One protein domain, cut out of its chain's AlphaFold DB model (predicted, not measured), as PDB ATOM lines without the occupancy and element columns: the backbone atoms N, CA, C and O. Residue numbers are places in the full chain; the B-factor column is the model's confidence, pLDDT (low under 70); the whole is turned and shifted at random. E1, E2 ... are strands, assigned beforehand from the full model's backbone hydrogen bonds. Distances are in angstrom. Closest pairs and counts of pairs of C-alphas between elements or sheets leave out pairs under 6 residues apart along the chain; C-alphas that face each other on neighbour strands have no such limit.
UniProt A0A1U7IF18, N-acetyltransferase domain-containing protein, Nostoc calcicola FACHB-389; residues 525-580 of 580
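Overview. This is residues 525 to 580 of the 580 residues of the protein "N-acetyltransferase domain-containing protein" of Nostoc calcicola FACHB-389 (UniProt A0A1U7IF18). A twisted sheet of four antiparallel strands, E1 to E4, is partly covered on one face by a small two-strand hairpin, E5 and E6, making a small and uneven sandwich. The two sheets come closest where E5 passes E1, while E6 keeps apart from the strands E1 to E4. The printed part has 56 residues with no named helix and six named strands, E1 to E6 in that order along the chain; the larger sheet has the order E1 - E2 - E3 - E4, and the class is all strand. The whole is compact, with a radius of gyration of the C-alphas of 10.7 A, and its C-alphas span 30 by 21 by 16 A.

Arrangement. Look first at the larger sheet, a meander, each strand the antiparallel neighbour of the one before: E1 at residues 525 to 529, E2 at 535 to 540, E3 at 544 to 549 and E4 at 554 to 560. E1 and E4 are its edge strands. In the hairpin of E1 and E2, you find N 528 and O 537 within hydrogen-bond range at 2.9 A. In the hairpin of E2 and E3, N 536 and O 548 are within hydrogen-bond range at 2.8 A. In the hairpin of E3 and E4, N 547 and O 557 are within hydrogen-bond range at 2.8 A. Between the edges the strands' lines turn by 52 degrees. Now go to the second sheet, the hairpin of E5, residues 568 to 571, and E6, residues 576 to 579, where N 570 and O 577 are within hydrogen-bond range at 2.8 A. The two sheets make a sandwich, two sheets face to face, with the facing parts 9.1 A centre to centre and their best planes 34 degrees apart. The closest C-alphas of E1 and E5 are those of Val 526 and Ser 568, 6.0 A apart. E4 and E5 are apart, as are E3 and E5.

Along the chain. Find C-alpha 525 at (165.251, 173.577, 191.340), where E1 begins; it is 14.3 A long. E2 measures 16.5 A and E3 16.3 A. E4, the longest strand by residues, runs 17.6 A to C-alpha 560 at (157.845, 186.206, 189.910). E5 and E6 are shorter, at 10.2 A and 10.4 A, and E6 ends at C-alpha 579 at (159.507, 177.340, 200.313).

Size, cuts and confidence. The two C-alphas farthest apart, those of Asn 551 and Ser 563, are 30.6 A from each other. The printed part has no cut and no long link; the link from E4 to E5, seven residues, is short, and the other links are tight. Look at the B-factor column for the mean pLDDT of the printed part, 76.6; residues 562 to 564 and 573 to 580 are under 70.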
ATOM      1  N   GLY A 525     164.979 174.114 190.004       74.12
ATOM      2  CA  GLY A 525     165.251 173.577 191.340       74.12
ATOM      3  C   GLY A 525     164.235 172.529 191.790       74.12
ATOM      4  O   GLY A 525     164.581 171.633 192.553       74.12
ATOM      5  N   VAL A 526     162.992 172.621 191.304       81.31
ATOM      6  CA  VAL A 526     161.878 171.788 191.775       81.31
ATOM      7  C   VAL A 526     160.758 171.684 190.736       81.31
ATOM      8  O   VAL A 526     160.512 172.617 189.968       81.31
ATOM      9  N   LEU A 527     160.064 170.541 190.732       86.50
ATOM     10  CA  LEU A 527     158.900 170.245 189.897       86.50
ATOM     11  C   LEU A 527     157.777 169.652 190.752       86.50
ATOM     12  O   LEU A 527     158.038 168.840 191.636       86.50
ATOM     13  N   ALA A 528     156.532 170.015 190.450       84.75
ATOM     14  CA  ALA A 528     155.339 169.441 191.060       84.75
ATOM     15  C   ALA A 528     154.218 169.301 190.021       84.75
ATOM     16  O   ALA A 528     154.015 170.188 189.196       84.75
ATOM     17  N   ILE A 529     153.475 168.196 190.071       85.31
ATOM     18  CA  ILE A 529     152.280 167.978 189.244       85.31
ATOM     19  C   ILE A 529     151.059 168.270 190.111       85.31
ATOM     20  O   ILE A 529     150.984 167.815 191.255       85.31
ATOM     21  N   ALA A 530     150.118 169.051 189.591       81.19
ATOM     22  CA  ALA A 530     148.889 169.347 190.306       81.19
ATOM     23  C   ALA A 530     147.963 168.114 190.356       81.19
ATOM     24  O   ALA A 530     148.004 167.273 189.457       81.19
ATOM     25  N   PRO A 531     147.067 168.009 191.358       78.12
ATOM     26  CA  PRO A 531     146.125 166.887 191.481       78.12
ATOM     27  C   PRO A 531     145.178 166.697 190.284       78.12
ATOM     28  O   PRO A 531     144.522 165.663 190.182       78.12
ATOM     29  N   ASP A 532     145.077 167.694 189.401       78.06
ATOM     30  CA  ASP A 532     144.304 167.626 188.159       78.06
ATOM     31  C   ASP A 532     144.988 166.798 187.052       78.06
ATOM     32  O   ASP A 532     144.344 166.497 186.048       78.06
ATOM     33  N   ASN A 533     146.263 166.412 187.226       80.31
ATOM     34  CA  ASN A 533     147.129 165.754 186.236       80.31
ATOM     35  C   ASN A 533     147.241 166.484 184.884       80.31
ATOM     36  O   ASN A 533     147.698 165.905 183.899       80.31
ATOM     37  N   GLN A 534     146.839 167.750 184.827       84.56
ATOM     38  CA  GLN A 534     146.864 168.584 183.625       84.56
ATOM     39  C   GLN A 534     147.838 169.747 183.779       84.56
ATOM     40  O   GLN A 534     148.331 170.260 182.777       84.56
ATOM     41  N   THR A 535     148.162 170.117 185.016       84.00
ATOM     42  CA  THR A 535     149.008 171.264 185.321       84.00
ATOM     43  C   THR A 535     150.355 170.819 185.901       84.00
ATOM     44  O   THR A 535     150.420 170.089 186.891       84.00
ATOM     45  N   LEU A 536     151.452 171.286 185.302       83.62
ATOM     46  CA  LEU A 536     152.821 171.119 185.789       83.62
ATOM     47  C   LEU A 536     153.331 172.455 186.337       83.62
ATOM     48  O   LEU A 536     153.205 173.490 185.693       83.62
ATOM     49  N   ILE A 537     153.953 172.431 187.510       84.56
ATOM     50  CA  ILE A 537     154.536 173.607 188.152       84.56
ATOM     51  C   ILE A 537     156.039 173.392 188.296       84.56
ATOM     52  O   ILE A 537     156.480 172.372 188.820       84.56
ATOM     53  N   SER A 538     156.831 174.359 187.845       83.75
ATOM     54  CA  SER A 538     158.289 174.346 187.963       83.75
ATOM     55  C   SER A 538     158.789 175.588 188.688       83.75
ATOM     56  O   SER A 538     158.413 176.700 188.321       83.75
ATOM     57  N   GLY A 539     159.669 175.410 189.669       83.62
ATOM     58  CA  GLY A 539     160.391 176.501 190.321       83.62
ATOM     59  C   GLY A 539     161.823 176.583 189.806       83.62
ATOM     60  O   GLY A 539     162.531 175.574 189.799       83.62
ATOM     61  N   ASN A 540     162.256 177.766 189.371       79.69
ATOM     62  CA  ASN A 540     163.622 177.989 188.903       79.69
ATOM     63  C   ASN A 540     164.478 178.743 189.938       79.69
ATOM     64  O   ASN A 540     163.982 179.264 190.939       79.69
ATOM     65  N   TRP A 541     165.791 178.789 189.705       78.19
ATOM     66  CA  TRP A 541     166.733 179.514 190.569       78.19
ATOM     67  C   TRP A 541     166.746 181.032 190.345       78.19
ATOM     68  O   TRP A 541     167.406 181.746 191.096       78.19
ATOM     69  N   GLU A 542     166.004 181.527 189.352       73.19
ATOM     70  CA  GLU A 542     165.827 182.954 189.053       73.19
ATOM     71  C   GLU A 542     164.531 183.530 189.646       73.19
ATOM     72  O   GLU A 542     163.966 184.485 189.106       73.19
ATOM     73  N   ASN A 543     164.037 182.952 190.744       76.06
ATOM     74  CA  ASN A 543     162.868 183.439 191.482       76.06
ATOM     75  C   ASN A 543     161.558 183.410 190.661       76.06
ATOM     76  O   ASN A 543     160.666 184.240 190.865       76.06
ATOM     77  N   LYS A 544     161.427 182.485 189.703       82.31
ATOM     78  CA  LYS A 544     160.216 182.301 188.889       82.31
ATOM     79  C   LYS A 544     159.596 180.936 189.163       82.31
ATOM     80  O   LYS A 544     160.255 179.901 189.060       82.31
ATOM     81  N   ILE A 545     158.295 180.944 189.431       85.31
ATOM     82  CA  ILE A 545     157.437 179.763 189.340       85.31
ATOM     83  C   ILE A 545     156.732 179.824 187.992       85.31
ATOM     84  O   ILE A 545     156.085 180.817 187.662       85.31
ATOM     85  N   GLN A 546     156.852 178.765 187.210       83.56
ATOM     86  CA  GLN A 546     156.186 178.624 185.924       83.56
ATOM     87  C   GLN A 546     155.126 177.535 186.024       83.56
ATOM     88  O   GLN A 546     155.392 176.443 186.524       83.56
ATOM     89  N   VAL A 547     153.920 177.863 185.572       84.81
ATOM     90  CA  VAL A 547     152.769 176.967 185.508       84.81
ATOM     91  C   VAL A 547     152.533 176.624 184.050       84.81
ATOM     92  O   VAL A 547     152.392 177.505 183.198       84.81
ATOM     93  N   TRP A 548     152.495 175.335 183.777       84.19
ATOM     94  CA  TRP A 548     152.462 174.751 182.456       84.19
ATOM     95  C   TRP A 548     151.242 173.857 182.321       84.19
ATOM     96  O   TRP A 548     150.920 173.095 183.228       84.19
ATOM     97  N   ASP A 549     150.615 173.890 181.158       80.62
ATOM     98  CA  ASP A 549     149.612 172.906 180.783       80.62
ATOM     99  C   ASP A 549     150.285 171.750 180.051       80.62
ATOM    100  O   ASP A 549     150.950 171.933 179.027       80.62
ATOM    101  N   ILE A 550     150.132 170.552 180.606       81.12
ATOM    102  CA  ILE A 550     150.739 169.313 180.119       81.12
ATOM    103  C   ILE A 550     150.153 168.919 178.756       81.12
ATOM    104  O   ILE A 550     150.886 168.430 177.893       81.12
ATOM    105  N   ASN A 551     148.858 169.159 178.538       79.12
ATOM    106  CA  ASN A 551     148.154 168.760 177.320       79.12
ATOM    107  C   ASN A 551     148.517 169.673 176.149       79.12
ATOM    108  O   ASN A 551     148.837 169.198 175.059       79.12
ATOM    109  N   SER A 552     148.493 170.989 176.381       76.50
ATOM    110  CA  SER A 552     148.827 171.984 175.353       76.50
ATOM    111  C   SER A 552     150.327 172.275 175.242       76.50
ATOM    112  O   SER A 552     150.751 172.936 174.294       76.50
ATOM    113  N   LYS A 553     151.140 171.770 176.184       78.06
ATOM    114  CA  LYS A 553     152.589 172.025 176.313       78.06
ATOM    115  C   LYS A 553     152.923 173.516 176.314       78.06
ATOM    116  O   LYS A 553     153.944 173.942 175.770       78.06
ATOM    117  N   SER A 554     152.033 174.314 176.891       76.12
ATOM    118  CA  SER A 554     152.124 175.767 176.882       76.12
ATOM    119  C   SER A 554     152.367 176.302 178.288       76.12
ATOM    120  O   SER A 554     151.884 175.757 179.282       76.12
ATOM    121  N   LEU A 555     153.165 177.367 178.368       81.88
ATOM    122  CA  LEU A 555     153.341 178.132 179.594       81.88
ATOM    123  C   LEU A 555     152.066 178.943 179.825       81.88
ATOM    124  O   LEU A 555     151.803 179.892 179.088       81.88
ATOM    125  N   GLN A 556     151.284 178.570 180.833       82.75
ATOM    126  CA  GLN A 556     150.053 179.279 181.172       82.75
ATOM    127  C   GLN A 556     150.335 180.523 182.009       82.75
ATOM    128  O   GLN A 556     149.721 181.567 181.798       82.75
ATOM    129  N   GLN A 557     151.272 180.431 182.958       80.38
ATOM    130  CA  GLN A 557     151.541 181.529 183.878       80.38
ATOM    131  C   GLN A 557     152.993 181.538 184.353       80.38
ATOM    132  O   GLN A 557     153.603 180.495 184.570       80.38
ATOM    133  N   THR A 558     153.547 182.736 184.545       83.31
ATOM    134  CA  THR A 558     154.809 182.944 185.265       83.31
ATOM    135  C   THR A 558     154.542 183.830 186.471       83.31
ATOM    136  O   THR A 558     154.000 184.925 186.337       83.31
ATOM    137  N   LEU A 559     154.916 183.345 187.648       81.12
ATOM    138  CA  LEU A 559     154.848 184.050 188.917       81.12
ATOM    139  C   LEU A 559     156.274 184.413 189.327       81.12
ATOM    140  O   LEU A 559     157.100 183.531 189.564       81.12
ATOM    141  N   SER A 560     156.569 185.706 189.397       80.62
ATOM    142  CA  SER A 560     157.845 186.206 189.910       80.62
ATOM    143  C   SER A 560     157.726 186.467 191.407       80.62
ATOM    144  O   SER A 560     156.842 187.208 191.834       80.62
ATOM    145  N   ILE A 561     158.613 185.866 192.195       75.44
ATOM    146  CA  ILE A 561     158.734 186.133 193.633       75.44
ATOM    147  C   ILE A 561     159.903 187.091 193.892       75.44
ATOM    148  O   ILE A 561     160.851 187.169 193.111       75.44
ATOM    149  N   PHE A 562     159.822 187.864 194.977       58.19
ATOM    150  CA  PHE A 562     160.698 189.021 195.183       58.19
ATOM    151  C   PHE A 562     162.156 188.680 195.550       58.19
ATOM    152  O   PHE A 562     163.010 189.539 195.355       58.19
ATOM    153  N   SER A 563     162.477 187.469 196.032       64.12
ATOM    154  CA  SER A 563     163.870 187.028 196.242       64.12
ATOM    155  C   SER A 563     163.961 185.558 196.678       64.12
ATOM    156  O   SER A 563     163.295 185.208 197.646       64.12
ATOM    157  N   GLY A 564     164.812 184.745 196.035       69.62
ATOM    158  CA  GLY A 564     165.329 183.465 196.550       69.62
ATOM    159  C   GLY A 564     165.081 182.226 195.666       69.62
ATOM    160  O   GLY A 564     164.136 182.167 194.877       69.62
ATOM    161  N   LYS A 565     165.965 181.221 195.794       75.38
ATOM    162  CA  LYS A 565     165.933 179.978 195.001       75.38
ATOM    163  C   LYS A 565     164.818 179.070 195.496       75.38
ATOM    164  O   LYS A 565     164.825 178.676 196.647       75.38
ATOM    165  N   ILE A 566     163.934 178.636 194.612       76.75
ATOM    166  CA  ILE A 566     162.818 177.780 195.021       76.75
ATOM    167  C   ILE A 566     163.325 176.357 195.265       76.75
ATOM    168  O   ILE A 566     163.778 175.694 194.328       76.75
ATOM    169  N   GLN A 567     163.264 175.903 196.518       77.50
ATOM    170  CA  GLN A 567     163.773 174.588 196.928       77.50
ATOM    171  C   GLN A 567     162.671 173.532 197.009       77.50
ATOM    172  O   GLN A 567     162.936 172.350 196.802       77.50
ATOM    173  N   SER A 568     161.432 173.947 197.288       77.25
ATOM    174  CA  SER A 568     160.298 173.037 197.446       77.25
ATOM    175  C   SER A 568     158.985 173.689 197.013       77.25
ATOM    176  O   SER A 568     158.759 174.880 197.233       77.25
ATOM    177  N   ILE A 569     158.108 172.895 196.394       81.19
ATOM    178  CA  ILE A 569     156.752 173.287 195.997       81.19
ATOM    179  C   ILE A 569     155.794 172.174 196.422       81.19
ATOM    180  O   ILE A 569     155.985 171.013 196.066       81.19
ATOM    181  N   ALA A 570     154.730 172.543 197.132       79.75
ATOM    182  CA  ALA A 570     153.613 171.677 197.476       79.75
ATOM    183  C   ALA A 570     152.325 172.215 196.840       79.75
ATOM    184  O   ALA A 570     151.958 173.381 197.007       79.75
ATOM    185  N   VAL A 571     151.620 171.352 196.110       78.88
ATOM    186  CA  VAL A 571     150.384 171.703 195.402       78.88
ATOM    187  C   VAL A 571     149.218 170.970 196.043       78.88
ATOM    188  O   VAL A 571     149.245 169.751 196.191       78.88
ATOM    189  N   THR A 572     148.174 171.708 196.401       73.44
ATOM    190  CA  THR A 572     146.902 171.139 196.852       73.44
ATOM    191  C   THR A 572     145.783 171.550 195.904       73.44
ATOM    192  O   THR A 572     145.933 172.470 195.104       73.44
ATOM    193  N   VAL A 573     144.620 170.906 196.017       68.50
ATOM    194  CA  VAL A 573     143.439 171.174 195.170       68.50
ATOM    195  C   VAL A 573     142.968 172.642 195.246       68.50
ATOM    196  O   VAL A 573     142.214 173.087 194.387       68.50
ATOM    197  N   ARG A 574     143.382 173.409 196.270       52.12
ATOM    198  CA  ARG A 574     142.942 174.801 196.488       52.12
ATOM    199  C   ARG A 574     144.059 175.813 196.751       52.12
ATOM    200  O   ARG A 574     143.781 177.008 196.719       52.12
ATOM    201  N   SER A 575     145.289 175.383 197.025       55.97
ATOM    202  CA  SER A 575     146.395 176.291 197.341       55.97
ATOM    203  C   SER A 575     147.744 175.759 196.862       55.97
ATOM    204  O   SER A 575     148.018 174.559 196.914       55.97
ATOM    205  N   LEU A 576     148.592 176.689 196.425       62.97
ATOM    206  CA  LEU A 576     150.007 176.477 196.144       62.97
ATOM    207  C   LEU A 576     150.811 176.985 197.346       62.97
ATOM    208  O   LEU A 576     150.672 178.149 197.719       62.97
ATOM    209  N   ILE A 577     151.632 176.128 197.948       64.56
ATOM    210  CA  ILE A 577     152.563 176.492 199.024       64.56
ATOM    211  C   ILE A 577     153.978 176.248 198.498       64.56
ATOM    212  O   ILE A 577     154.241 175.210 197.896       64.56
ATOM    213  N   PHE A 578     154.889 177.195 198.694       62.03
ATOM    214  CA  PHE A 578     156.283 177.070 198.263       62.03
ATOM    215  C   PHE A 578     157.230 177.562 199.358       62.03
ATOM    216  O   PHE A 578     156.869 178.433 200.150       62.03
ATOM    217  N   GLU A 579     158.429 176.986 199.387       56.91
ATOM    218  CA  GLU A 579     159.507 177.340 200.313       56.91
ATOM    219  C   GLU A 579     160.710 177.858 199.510       56.91
ATOM    220  O   GLU A 579     161.061 177.299 198.460       56.91
ATOM    221  N   VAL A 580     161.281 178.970 199.981       56.72
ATOM    222  CA  VAL A 580     162.307 179.780 199.305       56.72
ATOM    223  C   VAL A 580     163.621 179.725 200.068       56.72
ATOM    224  O   VAL A 580     163.563 179.898 201.304       56.72
TER     225      VAL A 580